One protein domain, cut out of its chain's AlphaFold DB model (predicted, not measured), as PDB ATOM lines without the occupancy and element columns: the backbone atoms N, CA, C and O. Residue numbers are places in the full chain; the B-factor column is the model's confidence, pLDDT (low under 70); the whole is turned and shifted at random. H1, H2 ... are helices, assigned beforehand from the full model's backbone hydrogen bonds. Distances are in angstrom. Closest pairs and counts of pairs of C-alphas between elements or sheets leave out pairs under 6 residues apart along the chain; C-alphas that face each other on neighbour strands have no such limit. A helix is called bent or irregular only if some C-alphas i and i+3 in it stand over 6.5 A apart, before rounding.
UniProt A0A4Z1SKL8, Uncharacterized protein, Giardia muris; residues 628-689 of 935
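Overview. This is residues 628 to 689 of the 935 residues of an uncharacterized protein of Giardia muris (UniProt A0A4Z1SKL8). A long, nearly straight helix, H3, has a bent helix, H1, packed at a slant along part of it, both running the same way; between them the chain folds back through residues 649 to 661, which include the short helix H2. The last turns of H3, residues 683 to 689, stick out past the rest. The printed part has 62 residues, with three named helices in the order H1, H2, H3 and no named strand; its class is all helix. It is only just loose, close to compact, with a radius of gyration of the C-alphas of 12.9 A, and a rod spanning 45 by 19 by 16 A.

Arrangement. H1, residues 628 to 648, was assigned as one helix by its hydrogen bonds but is bent: C-alphas 636 and 639 are 6.6 A apart. Its arms, H1a, residues 628 to 636, and H1b, residues 639 to 648, stand at a shallow tilt of 26 degrees. H3, residues 662 to 689, touches H1b with its residues 668 to 679 alone; the closest C-alphas, of Leu 641 and Leu 672, are 5.6 A apart. These two run the same way at a tilt of 37 degrees, only just steep. H3 only just touches H1a, with 3 pairs of C-alphas within 8 A, by its residues 662 to 665 alone; the closest C-alphas are those of Tyr 634 and Leu 665, 6.7 A. H2, residues 654 to 657, only just touches H3, also with 3 pairs, the closest C-alphas being those of Arg 656 and Asn 664, 5.8 A. H2 is apart from H1b, and only just apart from H1a, at 8.4 A. Every O i to N i+4 pair is within hydrogen-bond range in H1a, H1b and H3; H2 is too short for one.

Along the chain. H3 measures 40.5 A from C-alpha 662 at (20.231, -46.909, 33.535) to C-alpha 689 at (31.931, -27.519, -0.004). H1a, from C-alpha 628 at (10.189, -41.237, 37.286), measures 12.8 A, H1b 14.2 A and H2 5.3 A.

Size, cuts and confidence. The two C-alphas farthest apart, of Thr 628 and Phe 689, are 45.3 A apart. The printed part has no cut, and both links are tight. Mean pLDDT of the printed part is 75.1; residues 653 to 658 and 681 to 689 are under 70.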
ATOM      1  N   THR A 628      10.733 -42.477  37.864       77.12
ATOM      2  CA  THR A 628      10.189 -41.237  37.286       77.12
ATOM      3  C   THR A 628      11.264 -40.352  36.647       77.12
ATOM      4  O   THR A 628      11.060 -39.846  35.539       77.12
ATOM      5  N   GLU A 629      12.430 -40.201  37.274       79.25
ATOM      6  CA  GLU A 629      13.560 -39.452  36.707       79.25
ATOM      7  C   GLU A 629      14.161 -40.162  35.494       79.25
ATOM      8  O   GLU A 629      14.489 -39.519  34.491       79.25
ATOM      9  N   LEU A 630      14.250 -41.493  35.539       78.44
ATOM     10  CA  LEU A 630      14.726 -42.298  34.420       78.44
ATOM     11  C   LEU A 630      13.804 -42.124  33.202       78.44
ATOM     12  O   LEU A 630      14.290 -41.805  32.113       78.44
ATOM     13  N   ARG A 631      12.474 -42.175  33.389       77.00
ATOM     14  CA  ARG A 631      11.484 -41.860  32.335       77.00
ATOM     15  C   ARG A 631      11.677 -40.452  31.760       77.00
ATOM     16  O   ARG A 631      11.682 -40.279  30.539       77.00
ATOM     17  N   GLN A 632      11.878 -39.440  32.607       82.69
ATOM     18  CA  GLN A 632      12.113 -38.069  32.138       82.69
ATOM     19  C   GLN A 632      13.410 -37.938  31.329       82.69
ATOM     20  O   GLN A 632      13.449 -37.208  30.334       82.69
ATOM     21  N   GLN A 633      14.470 -38.653  31.706       83.75
ATOM     22  CA  GLN A 633      15.720 -38.629  30.953       83.75
ATOM     23  C   GLN A 633      15.603 -39.352  29.602       83.75
ATOM     24  O   GLN A 633      16.108 -38.826  28.606       83.75
ATOM     25  N   TYR A 634      14.882 -40.474  29.522       84.69
ATOM     26  CA  TYR A 634      14.573 -41.122  28.240       84.69
ATOM     27  C   TYR A 634      13.756 -40.209  27.320       84.69
ATOM     28  O   TYR A 634      14.129 -40.029  26.157       84.69
ATOM     29  N   ARG A 635      12.730 -39.526  27.854       82.62
ATOM     30  CA  ARG A 635      11.931 -38.533  27.106       82.62
ATOM     31  C   ARG A 635      12.774 -37.395  26.519       82.62
ATOM     32  O   ARG A 635      12.415 -36.839  25.488       82.62
ATOM     33  N   ARG A 636      13.917 -37.058  27.128       84.00
ATOM     34  CA  ARG A 636      14.846 -36.037  26.601       84.00
ATOM     35  C   ARG A 636      15.815 -36.576  25.545       84.00
ATOM     36  O   ARG A 636      16.270 -35.801  24.700       84.00
ATOM     37  N   VAL A 637      16.181 -37.856  25.617       84.62
ATOM     38  CA  VAL A 637      17.239 -38.469  24.791       84.62
ATOM     39  C   VAL A 637      16.670 -39.092  23.514       84.62
ATOM     40  O   VAL A 637      17.221 -38.852  22.439       84.62
ATOM     41  N   VAL A 638      15.545 -39.813  23.602       84.38
ATOM     42  CA  VAL A 638      14.931 -40.542  22.474       84.38
ATOM     43  C   VAL A 638      14.587 -39.617  21.289       84.38
ATOM     44  O   VAL A 638      15.030 -39.920  20.180       84.38
ATOM     45  N   PRO A 639      13.920 -38.452  21.465       86.50
ATOM     46  CA  PRO A 639      13.573 -37.585  20.330       86.50
ATOM     47  C   PRO A 639      14.800 -36.993  19.628       86.50
ATOM     48  O   PRO A 639      14.817 -36.833  18.411       86.50
ATOM     49  N   LYS A 640      15.864 -36.693  20.385       85.88
ATOM     50  CA  LYS A 640      17.120 -36.169  19.827       85.88
ATOM     51  C   LYS A 640      17.873 -37.233  19.031       85.88
ATOM     52  O   LYS A 640      18.482 -36.915  18.012       85.88
ATOM     53  N   LEU A 641      17.827 -38.483  19.490       81.75
ATOM     54  CA  LEU A 641      18.390 -39.635  18.788       81.75
ATOM     55  C   LEU A 641      17.640 -39.918  17.483       81.75
ATOM     56  O   LEU A 641      18.292 -40.109  16.460       81.75
ATOM     57  N   LEU A 642      16.305 -39.862  17.507       79.88
ATOM     58  CA  LEU A 642      15.445 -39.958  16.320       79.88
ATOM     59  C   LEU A 642      15.781 -38.872  15.292       79.88
ATOM     60  O   LEU A 642      16.146 -39.194  14.165       79.88
ATOM     61  N   ALA A 643      15.790 -37.602  15.703       82.19
ATOM     62  CA  ALA A 643      16.093 -36.489  14.802       82.19
ATOM     63  C   ALA A 643      17.499 -36.590  14.171       82.19
ATOM     64  O   ALA A 643      17.685 -36.300  12.988       82.19
ATOM     65  N   LEU A 644      18.508 -37.024  14.938       75.81
ATOM     66  CA  LEU A 644      19.871 -37.212  14.424       75.81
ATOM     67  C   LEU A 644      20.003 -38.451  13.533       75.81
ATOM     68  O   LEU A 644      20.746 -38.416  12.550       75.81
ATOM     69  N   SER A 645      19.300 -39.536  13.855       79.12
ATOM     70  CA  SER A 645      19.218 -40.741  13.027       79.12
ATOM     71  C   SER A 645      18.601 -40.421  11.665       79.12
ATOM     72  O   SER A 645      19.202 -40.759  10.646       79.12
ATOM     73  N   GLU A 646      17.499 -39.669  11.629       79.69
ATOM     74  CA  GLU A 646      16.861 -39.210  10.390       79.69
ATOM     75  C   GLU A 646      17.777 -38.278   9.582       79.69
ATOM     76  O   GLU A 646      17.938 -38.456   8.373       79.69
ATOM     77  N   ALA A 647      18.454 -37.333  10.244       72.81
ATOM     78  CA  ALA A 647      19.371 -36.402   9.582       72.81
ATOM     79  C   ALA A 647      20.625 -37.085   8.999       72.81
ATOM     80  O   ALA A 647      21.175 -36.624   7.991       72.81
ATOM     81  N   THR A 648      21.095 -38.167   9.626       74.31
ATOM     82  CA  THR A 648      22.317 -38.891   9.227       74.31
ATOM     83  C   THR A 648      22.051 -40.164   8.416       74.31
ATOM     84  O   THR A 648      22.978 -40.678   7.787       74.31
ATOM     85  N   GLY A 649      20.811 -40.666   8.402       78.12
ATOM     86  CA  GLY A 649      20.420 -41.950   7.811       78.12
ATOM     87  C   GLY A 649      20.905 -43.183   8.591       78.12
ATOM     88  O   GLY A 649      20.968 -44.273   8.021       78.12
ATOM     89  N   ALA A 650      21.310 -43.027   9.855       76.44
ATOM     90  CA  ALA A 650      21.787 -44.127  10.696       76.44
ATOM     91  C   ALA A 650      20.605 -44.916  11.300       76.44
ATOM     92  O   ALA A 650      19.639 -44.284  11.713       76.44
ATOM     93  N   PRO A 651      20.651 -46.260  11.388       73.25
ATOM     94  CA  PRO A 651      19.564 -47.047  11.978       73.25
ATOM     95  C   PRO A 651      19.413 -46.773  13.484       73.25
ATOM     96  O   PRO A 651      20.413 -46.653  14.193       73.25
ATOM     97  N   LEU A 652      18.169 -46.696  13.967       75.06
ATOM     98  CA  LEU A 652      17.860 -46.528  15.389       75.06
ATOM     99  C   LEU A 652      18.127 -47.818  16.177       75.06
ATOM    100  O   LEU A 652      17.761 -48.895  15.705       75.06
ATOM    101  N   PRO A 653      18.713 -47.732  17.383       69.19
ATOM    102  CA  PRO A 653      18.859 -48.878  18.272       69.19
ATOM    103  C   PRO A 653      17.524 -49.175  18.981       69.19
ATOM    104  O   PRO A 653      17.354 -48.846  20.153       69.19
ATOM    105  N   THR A 654      16.573 -49.773  18.259       69.25
ATOM    106  CA  THR A 654      15.216 -50.108  18.743       69.25
ATOM    107  C   THR A 654      15.235 -50.972  20.001       69.25
ATOM    108  O   THR A 654      14.554 -50.655  20.970       69.25
ATOM    109  N   ASP A 655      16.136 -51.953  20.047       68.00
ATOM    110  CA  ASP A 655      16.265 -52.926  21.139       68.00
ATOM    111  C   ASP A 655      16.616 -52.271  22.494       68.00
ATOM    112  O   ASP A 655      16.418 -52.859  23.554       68.00
ATOM    113  N   ARG A 656      17.161 -51.044  22.474       65.88
ATOM    114  CA  ARG A 656      17.547 -50.279  23.677       65.88
ATOM    115  C   ARG A 656      16.481 -49.283  24.123       65.88
ATOM    116  O   ARG A 656      16.543 -48.801  25.249       65.88
ATOM    117  N   ILE A 657      15.537 -48.955  23.242       64.81
ATOM    118  CA  ILE A 657      14.425 -48.039  23.524       64.81
ATOM    119  C   ILE A 657      13.312 -48.784  24.275       64.81
ATOM    120  O   ILE A 657      12.624 -48.183  25.095       64.81
ATOM    121  N   GLU A 658      13.179 -50.090  24.039       66.94
ATOM    122  CA  GLU A 658      12.136 -50.939  24.629       66.94
ATOM    123  C   GLU A 658      12.381 -51.277  26.112       66.94
ATOM    124  O   GLU A 658      11.429 -51.518  26.848       66.94
ATOM    125  N   VAL A 659      13.635 -51.248  26.584       75.62
ATOM    126  CA  VAL A 659      13.986 -51.595  27.973       75.62
ATOM    127  C   VAL A 659      14.545 -50.377  28.707       75.62
ATOM    128  O   VAL A 659      15.701 -49.990  28.513       75.62
ATOM    129  N   LEU A 660      13.736 -49.796  29.597       74.75
ATOM    130  CA  LEU A 660      14.111 -48.649  30.427       74.75
ATOM    131  C   LEU A 660      15.085 -49.061  31.543       74.75
ATOM    132  O   LEU A 660      14.681 -49.350  32.664       74.75
ATOM    133  N   SER A 661      16.386 -49.046  31.250       83.31
ATOM    134  CA  SER A 661      17.444 -49.248  32.251       83.31
ATOM    135  C   SER A 661      18.445 -48.089  32.272       83.31
ATOM    136  O   SER A 661      18.577 -47.336  31.299       83.31
ATOM    137  N   ARG A 662      19.171 -47.928  33.389       78.44
ATOM    138  CA  ARG A 662      20.231 -46.909  33.535       78.44
ATOM    139  C   ARG A 662      21.383 -47.161  32.558       78.44
ATOM    140  O   ARG A 662      21.918 -46.212  31.987       78.44
ATOM    141  N   GLU A 663      21.716 -48.426  32.321       81.12
ATOM    142  CA  GLU A 663      22.742 -48.850  31.360       81.12
ATOM    143  C   GLU A 663      22.330 -48.538  29.915       81.12
ATOM    144  O   GLU A 663      23.118 -47.984  29.141       81.12
ATOM    145  N   ASN A 664      21.068 -48.796  29.566       80.06
ATOM    146  CA  ASN A 664      20.524 -48.456  28.253       80.06
ATOM    147  C   ASN A 664      20.458 -46.934  28.054       80.06
ATOM    148  O   ASN A 664      20.803 -46.431  26.988       80.06
ATOM    149  N   LEU A 665      20.147 -46.165  29.102       79.25
ATOM    150  CA  LEU A 665      20.133 -44.703  29.029       79.25
ATOM    151  C   LEU A 665      21.538 -44.137  28.818       79.25
ATOM    152  O   LEU A 665      21.720 -43.184  28.059       79.25
ATOM    153  N   HIS A 666      22.528 -44.708  29.506       81.12
ATOM    154  CA  HIS A 666      23.926 -44.322  29.359       81.12
ATOM    155  C   HIS A 666      24.421 -44.604  27.939       81.12
ATOM    156  O   HIS A 666      24.922 -43.702  27.270       81.12
ATOM    157  N   THR A 667      24.196 -45.819  27.440       80.75
ATOM    158  CA  THR A 667      24.584 -46.203  26.073       80.75
ATOM    159  C   THR A 667      23.846 -45.385  25.008       80.75
ATOM    160  O   THR A 667      24.463 -44.953  24.038       80.75
ATOM    161  N   MET A 668      22.569 -45.046  25.212       79.62
ATOM    162  CA  MET A 668      21.843 -44.131  24.323       79.62
ATOM    163  C   MET A 668      22.406 -42.702  24.342       79.62
ATOM    164  O   MET A 668      22.481 -42.057  23.295       79.62
ATOM    165  N   LYS A 669      22.844 -42.183  25.496       87.25
ATOM    166  CA  LYS A 669      23.539 -40.882  25.559       87.25
ATOM    167  C   LYS A 669      24.875 -40.925  24.811       87.25
ATOM    168  O   LYS A 669      25.207 -39.971  24.107       87.25
ATOM    169  N   GLU A 670      25.621 -42.024  24.911       86.19
ATOM    170  CA  GLU A 670      26.863 -42.215  24.152       86.19
ATOM    171  C   GLU A 670      26.620 -42.271  22.640       86.19
ATOM    172  O   GLU A 670      27.322 -41.587  21.885       86.19
ATOM    173  N   ASP A 671      25.598 -43.014  22.201       79.00
ATOM    174  CA  ASP A 671      25.184 -43.102  20.797       79.00
ATOM    175  C   ASP A 671      24.753 -41.726  20.264       79.00
ATOM    176  O   ASP A 671      25.168 -41.309  19.178       79.00
ATOM    177  N   LEU A 672      24.003 -40.961  21.064       80.94
ATOM    178  CA  LEU A 672      23.622 -39.583  20.752       80.94
ATOM    179  C   LEU A 672      24.853 -38.681  20.582       80.94
ATOM    180  O   LEU A 672      24.956 -37.957  19.589       80.94
ATOM    181  N   HIS A 673      25.827 -38.746  21.492       82.44
ATOM    182  CA  HIS A 673      27.071 -37.981  21.370       82.44
ATOM    183  C   HIS A 673      27.935 -38.429  20.185       82.44
ATOM    184  O   HIS A 673      28.670 -37.617  19.609       82.44
ATOM    185  N   ALA A 674      27.906 -39.709  19.818       78.50
ATOM    186  CA  ALA A 674      28.590 -40.211  18.631       78.50
ATOM    187  C   ALA A 674      27.938 -39.668  17.349       78.50
ATOM    188  O   ALA A 674      28.651 -39.181  16.467       78.50
ATOM    189  N   LEU A 675      26.604 -39.665  17.279       77.12
ATOM    190  CA  LEU A 675      25.844 -39.134  16.145       77.12
ATOM    191  C   LEU A 675      25.947 -37.610  16.015       77.12
ATOM    192  O   LEU A 675      26.069 -37.094  14.907       77.12
ATOM    193  N   GLN A 676      25.998 -36.865  17.119       83.38
ATOM    194  CA  GLN A 676      26.273 -35.422  17.074       83.38
ATOM    195  C   GLN A 676      27.664 -35.123  16.500       83.38
ATOM    196  O   GLN A 676      27.830 -34.201  15.701       83.38
ATOM    197  N   ARG A 677      28.672 -35.934  16.853       80.31
ATOM    198  CA  ARG A 677      30.031 -35.802  16.308       80.31
ATOM    199  C   ARG A 677      30.086 -36.112  14.811       80.31
ATOM    200  O   ARG A 677      30.848 -35.465  14.091       80.31
ATOM    201  N   THR A 678      29.308 -37.078  14.323       75.00
ATOM    202  CA  THR A 678      29.245 -37.383  12.885       75.00
ATOM    203  C   THR A 678      28.444 -36.337  12.116       75.00
ATOM    204  O   THR A 678      28.905 -35.913  11.056       75.00
ATOM    205  N   ALA A 679      27.322 -35.862  12.661       74.06
ATOM    206  CA  ALA A 679      26.528 -34.780  12.082       74.06
ATOM    207  C   ALA A 679      27.348 -33.483  11.965       74.06
ATOM    208  O   ALA A 679      27.448 -32.926  10.874       74.06
ATOM    209  N   GLY A 680      28.054 -33.079  13.029       74.12
ATOM    210  CA  GLY A 680      28.942 -31.911  13.001       74.12
ATOM    211  C   GLY A 680      30.078 -32.045  11.979       74.12
ATOM    212  O   GLY A 680      30.388 -31.096  11.262       74.12
ATOM    213  N   ARG A 681      30.658 -33.245  11.814       65.81
ATOM    214  CA  ARG A 681      31.639 -33.498  10.741       65.81
ATOM    215  C   ARG A 681      31.024 -33.352   9.352       65.81
ATOM    216  O   ARG A 681      31.617 -32.694   8.505       65.81
ATOM    217  N   GLN A 682      29.832 -33.895   9.121       67.12
ATOM    218  CA  GLN A 682      29.151 -33.748   7.832       67.12
ATOM    219  C   GLN A 682      28.759 -32.296   7.540       67.12
ATOM    220  O   GLN A 682      28.835 -31.871   6.389       67.12
ATOM    221  N   GLU A 683      28.376 -31.514   8.549       64.62
ATOM    222  CA  GLU A 683      28.106 -30.083   8.390       64.62
ATOM    223  C   GLU A 683      29.375 -29.281   8.113       64.62
ATOM    224  O   GLU A 683      29.363 -28.457   7.202       64.62
ATOM    225  N   THR A 684      30.492 -29.567   8.792       59.66
ATOM    226  CA  THR A 684      31.787 -28.938   8.462       59.66
ATOM    227  C   THR A 684      32.273 -29.313   7.062       59.66
ATOM    228  O   THR A 684      32.769 -28.448   6.343       59.66
ATOM    229  N   GLU A 685      32.062 -30.554   6.611       52.97
ATOM    230  CA  GLU A 685      32.348 -30.958   5.231       52.97
ATOM    231  C   GLU A 685      31.417 -30.242   4.242       52.97
ATOM    232  O   GLU A 685      31.878 -29.693   3.244       52.97
ATOM    233  N   ARG A 686      30.111 -30.158   4.524       55.25
ATOM    234  CA  ARG A 686      29.153 -29.422   3.680       55.25
ATOM    235  C   ARG A 686      29.450 -27.921   3.643       55.25
ATOM    236  O   ARG A 686      29.318 -27.331   2.575       55.25
ATOM    237  N   ALA A 687      29.876 -27.314   4.748       49.62
ATOM    238  CA  ALA A 687      30.314 -25.920   4.811       49.62
ATOM    239  C   ALA A 687      31.610 -25.707   4.014       49.62
ATOM    240  O   ALA A 687      31.696 -24.766   3.227       49.62
ATOM    241  N   PHE A 688      32.558 -26.646   4.109       42.44
ATOM    242  CA  PHE A 688      33.774 -26.674   3.292       42.44
ATOM    243  C   PHE A 688      33.473 -26.774   1.784       42.44
ATOM    244  O   PHE A 688      34.200 -26.210   0.974       42.44
ATOM    245  N   PHE A 689      32.375 -27.432   1.394       45.91
ATOM    246  CA  PHE A 689      31.931 -27.519  -0.004       45.91
ATOM    247  C   PHE A 689      30.990 -26.386  -0.458       45.91
ATOM    248  O   PHE A 689      30.800 -26.226  -1.665       45.91
TER     249      PHE A 689